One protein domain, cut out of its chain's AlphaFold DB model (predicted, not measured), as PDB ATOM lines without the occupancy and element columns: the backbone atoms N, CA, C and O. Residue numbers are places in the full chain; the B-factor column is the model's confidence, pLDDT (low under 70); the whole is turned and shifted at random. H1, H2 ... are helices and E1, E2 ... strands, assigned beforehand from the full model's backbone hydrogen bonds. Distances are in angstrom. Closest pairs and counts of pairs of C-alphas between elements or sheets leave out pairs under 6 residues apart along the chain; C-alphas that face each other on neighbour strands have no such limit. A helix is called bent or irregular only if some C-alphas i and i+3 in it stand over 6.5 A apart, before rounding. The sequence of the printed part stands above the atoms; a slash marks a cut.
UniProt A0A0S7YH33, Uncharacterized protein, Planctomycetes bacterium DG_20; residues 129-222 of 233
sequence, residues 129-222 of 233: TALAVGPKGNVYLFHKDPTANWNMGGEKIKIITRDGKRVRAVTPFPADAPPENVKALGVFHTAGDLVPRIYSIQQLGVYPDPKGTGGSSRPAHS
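What this domain is: This is residues 129 to 222 of the 233 residues of an uncharacterized protein of Planctomycetes bacterium DG_20 (UniProt A0A0S7YH33). A strongly twisted sheet of four strands, E1 to E4, makes one end of the domain, and a small second part, the short helix H1 with the two-strand hairpin E5 and E6, makes the other. From E6 a long stretch with no named element, residues 196 to 222, folds back toward the sheet's end of the domain. The printed part has 94 residues, with the order E1, E2, E3, E4, H1, E5, E6; the class is mostly strand, though under half of the residues, 40, are in named elements. The larger sheet has the order E1, E2, E3, E4 and the smaller E5, E6, both antiparallel. The whole is only just compact, close to loose, with a radius of gyration of the C-alphas of 14.5 A and spans of 39 by 31 by 26 A.

Where its parts are: E1, residues 129 to 133, begins at C-alpha 129 (-30.181, -34.548, 34.185) and is 14.2 A long. E2, residues 139 to 146, measures 21.3 A, and E3, residues 153 to 160, 21.2 A. E4, residues 166 to 171, is 13.4 A long and ends at C-alpha 171 (-20.418, -43.018, 40.156). H1, residues 179 to 185, measures 9.9 A; it is irregular, with C-alphas 181 and 184 7.5 A apart. E5 is residues 188 to 190, 6.9 A, and E6 is residues 193 to 195, 6.2 A, ending at C-alpha 195 (-12.785, -43.360, 52.356).

How they stand to each other: E1, E2, E3 and E4 form a meander, each strand the antiparallel neighbour of the one before, with E1 and E4 as edge strands. In the hairpin E1 and E2, N 140 and O 132 are 2.8 A apart, within hydrogen-bond range. In the hairpin E2 and E3, at 155 degrees, N 141 and O 158 are within range at 2.8 A. In the hairpin E3 and E4, at 143 degrees, N 159 and O 168 are within range at 2.8 A. H1 is not on this sheet, with 0 pairs of C-alphas within 10 A. E5 and E6 are each apart from E1, E2, E3 and E4. They form a hairpin, with N 195 and O 188 within range at 2.8 A. The closest C-alphas of H1 and E6 are those of Pro 179 and Leu 194, 7.5 A apart. In H1, 1 of 3 O i to N i+4 pairs and 2 of 4 O i to N i+3 pairs are within range.

The domain as a whole: The two C-alphas farthest apart are those of Gly 137 and Ala 191, 40.1 A. The first and last printed C-alphas, 129 and 222, are 9.8 A apart. The printed part has no cut, and no link between named elements is long. The mean pLDDT of the printed part is 80.1; residues 148 to 150 and 209 to 222 are under 70.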
ATOM      1  N   THR A 129     -30.793 -35.561  35.050       85.00
ATOM      2  CA  THR A 129     -30.181 -34.548  34.185       85.00
ATOM      3  C   THR A 129     -30.001 -35.060  32.763       85.00
ATOM      4  O   THR A 129     -30.158 -34.292  31.818       85.00
ATOM      5  N   ALA A 130     -29.732 -36.359  32.594       87.06
ATOM      6  CA  ALA A 130     -29.593 -36.983  31.284       87.06
ATOM      7  C   ALA A 130     -29.815 -38.506  31.313       87.06
ATOM      8  O   ALA A 130     -29.759 -39.161  32.360       87.06
ATOM      9  N   LEU A 131     -30.033 -39.077  30.127       90.94
ATOM     10  CA  LEU A 131     -30.185 -40.512  29.895       90.94
ATOM     11  C   LEU A 131     -29.293 -40.957  28.738       90.94
ATOM     12  O   LEU A 131     -29.192 -40.260  27.733       90.94
ATOM     13  N   ALA A 132     -28.722 -42.155  28.846       92.50
ATOM     14  CA  ALA A 132     -28.075 -42.827  27.722       92.50
ATOM     15  C   ALA A 132     -28.434 -44.316  27.689       92.50
ATOM     16  O   ALA A 132     -28.516 -44.975  28.726       92.50
ATOM     17  N   VAL A 133     -28.638 -44.868  26.492       93.88
ATOM     18  CA  VAL A 133     -28.941 -46.295  26.317       93.88
ATOM     19  C   VAL A 133     -27.643 -47.061  26.095       93.88
ATOM     20  O   VAL A 133     -26.869 -46.758  25.191       93.88
ATOM     21  N   GLY A 134     -27.401 -48.067  26.930       90.94
ATOM     22  CA  GLY A 134     -26.255 -48.957  26.815       90.94
ATOM     23  C   GLY A 134     -26.479 -50.127  25.844       90.94
ATOM     24  O   GLY A 134     -27.612 -50.436  25.470       90.94
ATOM     25  N   PRO A 135     -25.411 -50.874  25.513       84.69
ATOM     26  CA  PRO A 135     -25.402 -51.921  24.477       84.69
ATOM     27  C   PRO A 135     -26.317 -53.126  24.746       84.69
ATOM     28  O   PRO A 135     -26.575 -53.919  23.849       84.69
ATOM     29  N   LYS A 136     -26.821 -53.275  25.977       87.31
ATOM     30  CA  LYS A 136     -27.766 -54.334  26.377       87.31
ATOM     31  C   LYS A 136     -29.179 -53.801  26.642       87.31
ATOM     32  O   LYS A 136     -29.982 -54.468  27.281       87.31
ATOM     33  N   GLY A 137     -29.467 -52.570  26.216       89.69
ATOM     34  CA  GLY A 137     -30.749 -51.911  26.462       89.69
ATOM     35  C   GLY A 137     -30.945 -51.402  27.891       89.69
ATOM     36  O   GLY A 137     -32.030 -50.913  28.191       89.69
ATOM     37  N   ASN A 138     -29.922 -51.498  28.748       93.38
ATOM     38  CA  ASN A 138     -29.902 -50.840  30.052       93.38
ATOM     39  C   ASN A 138     -29.830 -49.322  29.878       93.38
ATOM     40  O   ASN A 138     -29.201 -48.834  28.938       93.38
ATOM     41  N   VAL A 139     -30.408 -48.588  30.819       92.62
ATOM     42  CA  VAL A 139     -30.431 -47.128  30.814       92.62
ATOM     43  C   VAL A 139     -29.435 -46.610  31.843       92.62
ATOM     44  O   VAL A 139     -29.476 -46.981  33.015       92.62
ATOM     45  N   TYR A 140     -28.521 -45.765  31.391       92.81
ATOM     46  CA  TYR A 140     -27.600 -45.013  32.226       92.81
ATOM     47  C   TYR A 140     -28.311 -43.728  32.623       92.81
ATOM     48  O   TYR A 140     -28.617 -42.888  31.778       92.81
ATOM     49  N   LEU A 141     -28.607 -43.625  33.909       90.81
ATOM     50  CA  LEU A 141     -29.318 -42.523  34.522       90.81
ATOM     51  C   LEU A 141     -28.302 -41.574  35.146       90.81
ATOM     52  O   LEU A 141     -27.675 -41.925  36.149       90.81
ATOM     53  N   PHE A 142     -28.162 -40.393  34.555       89.12
ATOM     54  CA  PHE A 142     -27.400 -39.288  35.118       89.12
ATOM     55  C   PHE A 142     -28.357 -38.495  35.991       89.12
ATOM     56  O   PHE A 142     -29.409 -38.049  35.526       89.12
ATOM     57  N   HIS A 143     -28.048 -38.397  37.276       86.50
ATOM     58  CA  HIS A 143     -28.903 -37.707  38.221       86.50
ATOM     59  C   HIS A 143     -28.081 -36.915  39.219       86.50
ATOM     60  O   HIS A 143     -27.010 -37.340  39.656       86.50
ATOM     61  N   LYS A 144     -28.634 -35.790  39.650       83.19
ATOM     62  CA  LYS A 144     -28.055 -34.996  40.721       83.19
ATOM     63  C   LYS A 144     -28.476 -35.571  42.065       83.19
ATOM     64  O   LYS A 144     -29.635 -35.940  42.250       83.19
ATOM     65  N   ASP A 145     -27.544 -35.638  43.004       79.12
ATOM     66  CA  ASP A 145     -27.849 -35.876  44.413       79.12
ATOM     67  C   ASP A 145     -27.497 -34.618  45.213       79.12
ATOM     68  O   ASP A 145     -26.324 -34.425  45.561       79.12
ATOM     69  N   PRO A 146     -28.458 -33.687  45.382       71.62
ATOM     70  CA  PRO A 146     -28.211 -32.449  46.099       71.62
ATOM     71  C   PRO A 146     -28.013 -32.739  47.589       71.62
ATOM     72  O   PRO A 146     -28.723 -33.552  48.177       71.62
ATOM     73  N   THR A 147     -27.077 -32.039  48.222       73.19
ATOM     74  CA  THR A 147     -27.054 -31.976  49.690       73.19
ATOM     75  C   THR A 147     -28.057 -30.935  50.189       73.19
ATOM     76  O   THR A 147     -28.812 -30.360  49.406       73.19
ATOM     77  N   ALA A 148     -28.063 -30.654  51.497       64.12
ATOM     78  CA  ALA A 148     -28.949 -29.661  52.113       64.12
ATOM     79  C   ALA A 148     -28.904 -28.269  51.440       64.12
ATOM     80  O   ALA A 148     -29.858 -27.504  51.539       64.12
ATOM     81  N   ASN A 149     -27.815 -27.946  50.735       68.75
ATOM     82  CA  ASN A 149     -27.706 -26.751  49.913       68.75
ATOM     83  C   ASN A 149     -27.866 -27.112  48.426       68.75
ATOM     84  O   ASN A 149     -27.053 -27.840  47.864       68.75
ATOM     85  N   TRP A 150     -28.886 -26.562  47.763       65.06
ATOM     86  CA  TRP A 150     -29.261 -26.885  46.377       65.06
ATOM     87  C   TRP A 150     -28.155 -26.651  45.334       65.06
ATOM     88  O   TRP A 150     -28.155 -27.276  44.264       65.06
ATOM     89  N   ASN A 151     -27.204 -25.755  45.618       70.69
ATOM     90  CA  ASN A 151     -26.055 -25.491  44.745       70.69
ATOM     91  C   ASN A 151     -24.846 -26.413  45.022       70.69
ATOM     92  O   ASN A 151     -23.818 -26.275  44.351       70.69
ATOM     93  N   MET A 152     -24.986 -27.344  45.970       73.81
ATOM     94  CA  MET A 152     -24.016 -28.374  46.320       73.81
ATOM     95  C   MET A 152     -24.551 -29.777  45.999       73.81
ATOM     96  O   MET A 152     -25.750 -29.985  45.801       73.81
ATOM     97  N   GLY A 153     -23.640 -30.743  45.931       76.12
ATOM     98  CA  GLY A 153     -23.939 -32.129  45.577       76.12
ATOM     99  C   GLY A 153     -23.490 -32.496  44.164       76.12
ATOM    100  O   GLY A 153     -23.160 -31.635  43.343       76.12
ATOM    101  N   GLY A 154     -23.434 -33.801  43.911       76.88
ATOM    102  CA  GLY A 154     -22.729 -34.366  42.764       76.88
ATOM    103  C   GLY A 154     -23.637 -34.967  41.711       76.88
ATOM    104  O   GLY A 154     -24.736 -35.436  42.010       76.88
ATOM    105  N   GLU A 155     -23.136 -34.989  40.478       80.81
ATOM    106  CA  GLU A 155     -23.689 -35.827  39.419       80.81
ATOM    107  C   GLU A 155     -23.316 -37.281  39.705       80.81
ATOM    108  O   GLU A 155     -22.145 -37.644  39.864       80.81
ATOM    109  N   LYS A 156     -24.341 -38.115  39.779       84.81
ATOM    110  CA  LYS A 156     -24.243 -39.551  39.973       84.81
ATOM    111  C   LYS A 156     -24.738 -40.245  38.722       84.81
ATOM    112  O   LYS A 156     -25.608 -39.753  38.009       84.81
ATOM    113  N   ILE A 157     -24.178 -41.417  38.467       88.38
ATOM    114  CA  ILE A 157     -24.588 -42.251  37.345       88.38
ATOM    115  C   ILE A 157     -24.942 -43.603  37.920       88.38
ATOM    116  O   ILE A 157     -24.115 -44.241  38.577       88.38
ATOM    117  N   LYS A 158     -26.154 -44.068  37.643       89.69
ATOM    118  CA  LYS A 158     -26.559 -45.444  37.917       89.69
ATOM    119  C   LYS A 158     -27.084 -46.099  36.656       89.69
ATOM    120  O   LYS A 158     -27.555 -45.436  35.744       89.69
ATOM    121  N   ILE A 159     -27.002 -47.417  36.619       91.38
ATOM    122  CA  ILE A 159     -27.565 -48.219  35.544       91.38
ATOM    123  C   ILE A 159     -28.859 -48.828  36.065       91.38
ATOM    124  O   ILE A 159     -28.863 -49.457  37.128       91.38
ATOM    125  N   ILE A 160     -29.932 -48.654  35.304       91.06
ATOM    126  CA  ILE A 160     -31.213 -49.317  35.521       91.06
ATOM    127  C   ILE A 160     -31.557 -50.193  34.316       91.06
ATOM    128  O   ILE A 160     -31.102 -49.961  33.192       91.06
ATOM    129  N   THR A 161     -32.347 -51.225  34.552       91.50
ATOM    130  CA  THR A 161     -32.976 -52.016  33.497       91.50
ATOM    131  C   THR A 161     -34.137 -51.240  32.865       91.50
ATOM    132  O   THR A 161     -34.573 -50.210  33.381       91.50
ATOM    133  N   ARG A 162     -34.675 -51.744  31.747       87.69
ATOM    134  CA  ARG A 162     -35.844 -51.138  31.077       87.69
ATOM    135  C   ARG A 162     -37.098 -51.099  31.956       87.69
ATOM    136  O   ARG A 162     -37.895 -50.184  31.813       87.69
ATOM    137  N   ASP A 163     -37.254 -52.059  32.865       88.56
ATOM    138  CA  ASP A 163     -38.331 -52.129  33.863       88.56
ATOM    139  C   ASP A 163     -38.026 -51.326  35.144       88.56
ATOM    140  O   ASP A 163     -38.741 -51.445  36.134       88.56
ATOM    141  N   GLY A 164     -36.971 -50.502  35.148       85.88
ATOM    142  CA  GLY A 164     -36.674 -49.566  36.237       85.88
ATOM    143  C   GLY A 164     -35.942 -50.169  37.440       85.88
ATOM    144  O   GLY A 164     -35.753 -49.481  38.444       85.88
ATOM    145  N   LYS A 165     -35.479 -51.423  37.367       89.31
ATOM    146  CA  LYS A 165     -34.699 -52.042  38.448       89.31
ATOM    147  C   LYS A 165     -33.264 -51.537  38.429       89.31
ATOM    148  O   LYS A 165     -32.609 -51.505  37.388       89.31
ATOM    149  N   ARG A 166     -32.736 -51.177  39.601       88.81
ATOM    150  CA  ARG A 166     -31.333 -50.776  39.750       88.81
ATOM    151  C   ARG A 166     -30.411 -51.969  39.498       88.81
ATOM    152  O   ARG A 166     -30.497 -52.970  40.194       88.81
ATOM    153  N   VAL A 167     -29.478 -51.803  38.563       89.62
ATOM    154  CA  VAL A 167     -28.386 -52.751  38.315       89.62
ATOM    155  C   VAL A 167     -27.207 -52.427  39.230       89.62
ATOM    156  O   VAL A 167     -26.819 -53.245  40.052       89.62
ATOM    157  N   ARG A 168     -26.637 -51.218  39.115       87.62
ATOM    158  CA  ARG A 168     -25.526 -50.741  39.962       87.62
ATOM    159  C   ARG A 168     -25.306 -49.237  39.831       87.62
ATOM    160  O   ARG A 168     -25.756 -48.628  38.862       87.62
ATOM    161  N   ALA A 169     -24.561 -48.655  40.767       87.88
ATOM    162  CA  ALA A 169     -23.961 -47.337  40.581       87.88
ATOM    163  C   ALA A 169     -22.689 -47.441  39.712       87.88
ATOM    164  O   ALA A 169     -21.974 -48.445  39.740       87.88
ATOM    165  N   VAL A 170     -22.448 -46.413  38.903       86.00
ATOM    166  CA  VAL A 170     -21.207 -46.194  38.148       86.00
ATOM    167  C   VAL A 170     -20.373 -45.124  38.845       86.00
ATOM    168  O   VAL A 170     -19.184 -45.339  39.045       86.00
ATOM    169  N   THR A 171     -21.001 -44.014  39.246       84.50
ATOM    170  CA  THR A 171     -20.418 -43.018  40.156       84.50
ATOM    171  C   THR A 171     -21.439 -42.647  41.244       84.50
ATOM    172  O   THR A 171     -22.607 -42.414  40.906       84.50
ATOM    173  N   PRO A 172     -21.039 -42.599  42.532       85.25
ATOM    174  CA  PRO A 172     -19.714 -42.976  43.037       85.25
ATOM    175  C   PRO A 172     -19.448 -44.486  42.894       85.25
ATOM    176  O   PRO A 172     -20.371 -45.270  42.648       85.25
ATOM    177  N   PHE A 173     -18.179 -44.886  43.011       86.50
ATOM    178  CA  PHE A 173     -17.807 -46.299  43.120       86.50
ATOM    179  C   PHE A 173     -18.405 -46.907  44.403       86.50
ATOM    180  O   PHE A 173     -18.700 -46.168  45.348       86.50
ATOM    181  N   PRO A 174     -18.652 -48.228  44.443       84.12
ATOM    182  CA  PRO A 174     -19.278 -48.846  45.605       84.12
ATOM    183  C   PRO A 174     -18.307 -48.877  46.799       84.12
ATOM    184  O   PRO A 174     -17.093 -48.906  46.613       84.12
ATOM    185  N   ALA A 175     -18.837 -48.832  48.023       83.31
ATOM    186  CA  ALA A 175     -18.022 -48.729  49.241       83.31
ATOM    187  C   ALA A 175     -17.141 -49.968  49.490       83.31
ATOM    188  O   ALA A 175     -16.087 -49.860  50.102       83.31
ATOM    189  N   ASP A 176     -17.553 -51.120  48.965       84.69
ATOM    190  CA  ASP A 176     -16.842 -52.400  48.983       84.69
ATOM    191  C   ASP A 176     -15.956 -52.611  47.739       84.69
ATOM    192  O   ASP A 176     -15.516 -53.727  47.461       84.69
ATOM    193  N   ALA A 177     -15.697 -51.554  46.955       86.75
ATOM    194  CA  ALA A 177     -14.794 -51.643  45.816       86.75
ATOM    195  C   ALA A 177     -13.397 -52.096  46.280       86.75
ATOM    196  O   ALA A 177     -12.843 -51.489  47.200       86.75
ATOM    197  N   PRO A 178     -12.783 -53.090  45.610       88.25
ATOM    198  CA  PRO A 178     -11.432 -53.510  45.952       88.25
ATOM    199  C   PRO A 178     -10.456 -52.321  45.892       88.25
ATOM    200  O   PRO A 178     -10.464 -51.602  44.880       88.25
ATOM    201  N   PRO A 179      -9.642 -52.069  46.937       85.38
ATOM    202  CA  PRO A 179      -8.802 -50.875  47.030       85.38
ATOM    203  C   PRO A 179      -7.897 -50.644  45.816       85.38
ATOM    204  O   PRO A 179      -7.672 -49.507  45.405       85.38
ATOM    205  N   GLU A 180      -7.406 -51.713  45.195       89.12
ATOM    206  CA  GLU A 180      -6.589 -51.673  43.987       89.12
ATOM    207  C   GLU A 180      -7.312 -51.036  42.791       89.12
ATOM    208  O   GLU A 180      -6.680 -50.328  42.004       89.12
ATOM    209  N   ASN A 181      -8.635 -51.195  42.695       88.94
ATOM    210  CA  ASN A 181      -9.447 -50.655  41.602       88.94
ATOM    211  C   ASN A 181      -9.718 -49.153  41.750       88.94
ATOM    212  O   ASN A 181     -10.022 -48.476  40.768       88.94
ATOM    213  N   VAL A 182      -9.612 -48.625  42.971       89.69
ATOM    214  CA  VAL A 182      -9.926 -47.226  43.300       89.69
ATOM    215  C   VAL A 182      -8.712 -46.433  43.782       89.69
ATOM    216  O   VAL A 182      -8.805 -45.221  43.966       89.69
ATOM    217  N   LYS A 183      -7.537 -47.066  43.906       88.19
ATOM    218  CA  LYS A 183      -6.282 -46.429  44.339       88.19
ATOM    219  C   LYS A 183      -5.934 -45.176  43.533       88.19
ATOM    220  O   LYS A 183      -5.484 -44.180  44.095       88.19
ATOM    221  N   ALA A 184      -6.181 -45.200  42.222       88.75
ATOM    222  CA  ALA A 184      -5.926 -44.064  41.332       88.75
ATOM    223  C   ALA A 184      -6.778 -42.819  41.659       88.75
ATOM    224  O   ALA A 184      -6.422 -41.712  41.261       88.75
ATOM    225  N   LEU A 185      -7.874 -42.987  42.408       87.50
ATOM    226  CA  LEU A 185      -8.760 -41.913  42.865       87.50
ATOM    227  C   LEU A 185      -8.306 -41.303  44.203       87.50
ATOM    228  O   LEU A 185      -9.024 -40.503  44.792       87.50
ATOM    229  N   GLY A 186      -7.130 -41.678  44.717       89.12
ATOM    230  CA  GLY A 186      -6.572 -41.099  45.941       89.12
ATOM    231  C   GLY A 186      -7.341 -41.453  47.215       89.12
ATOM    232  O   GLY A 186      -7.294 -40.682  48.171       89.12
ATOM    233  N   VAL A 187      -8.056 -42.581  47.216       90.19
ATOM    234  CA  VAL A 187      -8.744 -43.133  48.395       90.19
ATOM    235  C   VAL A 187      -7.770 -43.390  49.549       90.19
ATOM    236  O   VAL A 187      -6.591 -43.674  49.330       90.19
ATOM    237  N   PHE A 188      -8.270 -43.327  50.779       89.06
ATOM    238  CA  PHE A 188      -7.518 -43.655  51.992       89.06
ATOM    239  C   PHE A 188      -8.370 -44.521  52.921       89.06
ATOM    240  O   PHE A 188      -9.570 -44.645  52.706       89.06
ATOM    241  N   HIS A 189      -7.755 -45.142  53.928       87.44
ATOM    242  CA  HIS A 189      -8.475 -45.961  54.906       87.44
ATOM    243  C   HIS A 189      -8.505 -45.278  56.270       87.44
ATOM    244  O   HIS A 189      -7.515 -44.676  56.683       87.44
ATOM    245  N   THR A 190      -9.626 -45.402  56.976       88.06
ATOM    246  CA  THR A 190      -9.755 -45.005  58.383       88.06
ATOM    247  C   THR A 190     -10.651 -46.003  59.103       88.06
ATOM    248  O   THR A 190     -11.661 -46.407  58.547       88.06
ATOM    249  N   ALA A 191     -10.271 -46.439  60.306       88.06
ATOM    250  CA  ALA A 191     -11.033 -47.421  61.095       88.06
ATOM    251  C   ALA A 191     -11.425 -48.721  60.344       88.06
ATOM    252  O   ALA A 191     -12.391 -49.375  60.708       88.06
ATOM    253  N   GLY A 192     -10.661 -49.113  59.316       83.44
ATOM    254  CA  GLY A 192     -10.955 -50.278  58.469       83.44
ATOM    255  C   GLY A 192     -11.809 -49.974  57.234       83.44
ATOM    256  O   GLY A 192     -11.862 -50.802  56.330       83.44
ATOM    257  N   ASP A 193     -12.383 -48.775  57.141       84.94
ATOM    258  CA  ASP A 193     -13.257 -48.369  56.044       84.94
ATOM    259  C   ASP A 193     -12.498 -47.660  54.920       84.94
ATOM    260  O   ASP A 193     -11.565 -46.883  55.151       84.94
ATOM    261  N   LEU A 194     -12.948 -47.893  53.686       86.75
ATOM    262  CA  LEU A 194     -12.494 -47.194  52.490       86.75
ATOM    263  C   LEU A 194     -13.143 -45.804  52.408       86.75
ATOM    264  O   LEU A 194     -14.357 -45.675  52.256       86.75
ATOM    265  N   VAL A 195     -12.326 -44.751  52.429       89.81
ATOM    266  CA  VAL A 195     -12.785 -43.360  52.356       89.81
ATOM    267  C   VAL A 195     -12.409 -42.733  51.012       89.81
ATOM    268  O   VAL A 195     -11.226 -42.695  50.647       89.81
ATOM    269  N   PRO A 196     -13.388 -42.201  50.252       89.19
ATOM    270  CA  PRO A 196     -13.102 -41.490  49.019       89.19
ATOM    271  C   PRO A 196     -12.430 -40.145  49.302       89.19
ATOM    272  O   PRO A 196     -12.840 -39.390  50.185       89.19
ATOM    273  N   ARG A 197     -11.449 -39.778  48.475       88.62
ATOM    274  CA  ARG A 197     -10.990 -38.392  48.412       88.62
ATOM    275  C   ARG A 197     -12.036 -37.540  47.703       88.62
ATOM    276  O   ARG A 197     -12.452 -37.849  46.589       88.62
ATOM    277  N   ILE A 198     -12.400 -36.422  48.320       85.75
ATOM    278  CA  ILE A 198     -13.256 -35.413  47.696       85.75
ATOM    279  C   ILE A 198     -12.374 -34.439  46.909       85.75
ATOM    280  O   ILE A 198     -11.567 -33.712  47.486       85.75
ATOM    281  N   TYR A 199     -12.516 -34.430  45.583       82.88
ATOM    282  CA  TYR A 199     -11.780 -33.532  44.685       82.88
ATOM    283  C   TYR A 199     -12.452 -32.164  44.537       82.88
ATOM    284  O   TYR A 199     -11.773 -31.166  44.312       82.88
ATOM    285  N   SER A 200     -13.776 -32.108  44.690       79.75
ATOM    286  CA  SER A 200     -14.567 -30.877  44.657       79.75
ATOM    287  C   SER A 200     -15.567 -30.904  45.799       79.75
ATOM    288  O   SER A 200     -16.490 -31.714  45.787       79.75
ATOM    289  N   ILE A 201     -15.390 -30.032  46.791       77.62
ATOM    290  CA  ILE A 201     -16.285 -29.975  47.956       77.62
ATOM    291  C   ILE A 201     -17.685 -29.482  47.578       77.62
ATOM    292  O   ILE A 201     -18.675 -29.947  48.133       77.62
ATOM    293  N   GLN A 202     -17.787 -28.591  46.586       76.94
ATOM    294  CA  GLN A 202     -19.074 -28.089  46.115       76.94
ATOM    295  C   GLN A 202     -19.876 -29.197  45.426       76.94
ATOM    296  O   GLN A 202     -21.072 -29.331  45.664       76.94
ATOM    297  N   GLN A 203     -19.221 -30.021  44.606       75.31
ATOM    298  CA  GLN A 203     -19.886 -31.101  43.874       75.31
ATOM    299  C   GLN A 203     -19.837 -32.454  44.590       75.31
ATOM    300  O   GLN A 203     -20.384 -33.422  44.084       75.31
ATOM    301  N   LEU A 204     -19.148 -32.563  45.727       79.44
ATOM    302  CA  LEU A 204     -18.830 -33.844  46.374       79.44
ATOM    303  C   LEU A 204     -18.270 -34.892  45.392       79.44
ATOM    304  O   LEU A 204     -18.575 -36.082  45.465       79.44
ATOM    305  N   GLY A 205     -17.463 -34.426  44.435       80.19
ATOM    306  CA  GLY A 205     -16.904 -35.261  43.380       80.19
ATOM    307  C   GLY A 205     -15.809 -36.173  43.924       80.19
ATOM    308  O   GLY A 205     -14.819 -35.688  44.472       80.19
ATOM    309  N   VAL A 206     -15.975 -37.485  43.740       84.12
ATOM    310  CA  VAL A 206     -14.976 -38.512  44.110       84.12
ATOM    311  C   VAL A 206     -14.045 -38.891  42.953       84.12
ATOM    312  O   VAL A 206     -13.178 -39.748  43.098       84.12
ATOM    313  N   TYR A 207     -14.228 -38.254  41.795       81.19
ATOM    314  CA  TYR A 207     -13.377 -38.409  40.620       81.19
ATOM    315  C   TYR A 207     -12.580 -37.121  40.391       81.19
ATOM    316  O   TYR A 207     -13.125 -36.034  40.607       81.19
ATOM    317  N   PRO A 208     -11.314 -37.218  39.947       77.50
ATOM    318  CA  PRO A 208     -10.546 -36.051  39.550       77.50
ATOM    319  C   PRO A 208     -11.243 -35.343  38.387       77.50
ATOM    320  O   PRO A 208     -11.459 -35.937  37.332       77.50
ATOM    321  N   ASP A 209     -11.566 -34.071  38.576       67.38
ATOM    322  CA  ASP A 209     -12.023 -33.195  37.502       67.38
ATOM    323  C   ASP A 209     -10.782 -32.575  36.830       67.38
ATOM    324  O   ASP A 209      -9.869 -32.142  37.554       67.38
ATOM    325  N   PRO A 210     -10.659 -32.539  35.488       56.19
ATOM    326  CA  PRO A 210      -9.657 -31.695  34.845       56.19
ATOM    327  C   PRO A 210      -9.744 -30.270  35.409       56.19
ATOM    328  O   PRO A 210     -10.783 -29.622  35.349       56.19
ATOM    329  N   LYS A 211      -8.647 -29.789  36.009       43.38
ATOM    330  CA  LYS A 211      -8.587 -28.476  36.672       43.38
ATOM    331  C   LYS A 211      -9.201 -27.382  35.780       43.38
ATOM    332  O   LYS A 211      -8.691 -27.142  34.690       43.38
ATOM    333  N   GLY A 212     -10.231 -26.685  36.270       47.94
ATOM    334  CA  GLY A 212     -10.782 -25.473  35.637       47.94
ATOM    335  C   GLY A 212     -12.187 -25.588  35.030       47.94
ATOM    336  O   GLY A 212     -12.724 -24.594  34.555       47.94
ATOM    337  N   THR A 213     -12.835 -26.744  35.092       49.47
ATOM    338  CA  THR A 213     -14.195 -27.026  34.574       49.47
ATOM    339  C   THR A 213     -15.333 -26.548  35.483       49.47
ATOM    340  O   THR A 213     -16.427 -27.122  35.520       49.47
ATOM    341  N   GLY A 214     -15.129 -25.429  36.178       47.59
ATOM    342  CA  GLY A 214     -16.204 -24.703  36.844       47.59
ATOM    343  C   GLY A 214     -17.199 -24.139  35.826       47.59
ATOM    344  O   GLY A 214     -17.183 -22.949  35.559       47.59
ATOM    345  N   GLY A 215     -18.066 -24.976  35.247       47.59
ATOM    346  CA  GLY A 215     -19.244 -24.506  34.515       47.59
ATOM    347  C   GLY A 215     -19.731 -25.353  33.340       47.59
ATOM    348  O   GLY A 215     -20.941 -25.445  33.176       47.59
ATOM    349  N   SER A 216     -18.863 -25.985  32.543       40.12
ATOM    350  CA  SER A 216     -19.239 -26.343  31.156       40.12
ATOM    351  C   SER A 216     -19.100 -27.813  30.742       40.12
ATOM    352  O   SER A 216     -19.756 -28.215  29.789       40.12
ATOM    353  N   SER A 217     -18.348 -28.653  31.457       47.59
ATOM    354  CA  SER A 217     -18.278 -30.109  31.203       47.59
ATOM    355  C   SER A 217     -19.302 -30.908  32.021       47.59
ATOM    356  O   SER A 217     -19.088 -32.074  32.353       47.59
ATOM    357  N   ARG A 218     -20.419 -30.275  32.398       56.53
ATOM    358  CA  ARG A 218     -21.481 -30.933  33.166       56.53
ATOM    359  C   ARG A 218     -22.349 -31.773  32.222       56.53
ATOM    360  O   ARG A 218     -22.714 -31.258  31.168       56.53
ATOM    361  N   PRO A 219     -22.797 -32.973  32.631       53.94
ATOM    362  CA  PRO A 219     -23.843 -33.724  31.930       53.94
ATOM    363  C   PRO A 219     -25.104 -32.893  31.642       53.94
ATOM    364  O   PRO A 219     -25.800 -33.145  30.673       53.94
ATOM    365  N   ALA A 220     -25.389 -31.857  32.440       53.97
ATOM    366  CA  ALA A 220     -26.488 -30.923  32.182       53.97
ATOM    367  C   ALA A 220     -26.324 -30.078  30.895       53.97
ATOM    368  O   ALA A 220     -27.281 -29.448  30.452       53.97
ATOM    369  N   HIS A 221     -25.123 -30.029  30.309       61.53
ATOM    370  CA  HIS A 221     -24.799 -29.249  29.110       61.53
ATOM    371  C   HIS A 221     -24.263 -30.113  27.956       61.53
ATOM    372  O   HIS A 221     -23.927 -29.578  26.901       61.53
ATOM    373  N   SER A 222     -24.195 -31.437  28.128       65.56
ATOM    374  CA  SER A 222     -23.764 -32.387  27.101       65.56
ATOM    375  C   SER A 222     -24.721 -33.578  27.023       65.56
ATOM    376  O   SER A 222     -25.341 -33.967  28.004       65.56
TER     377      SER A 222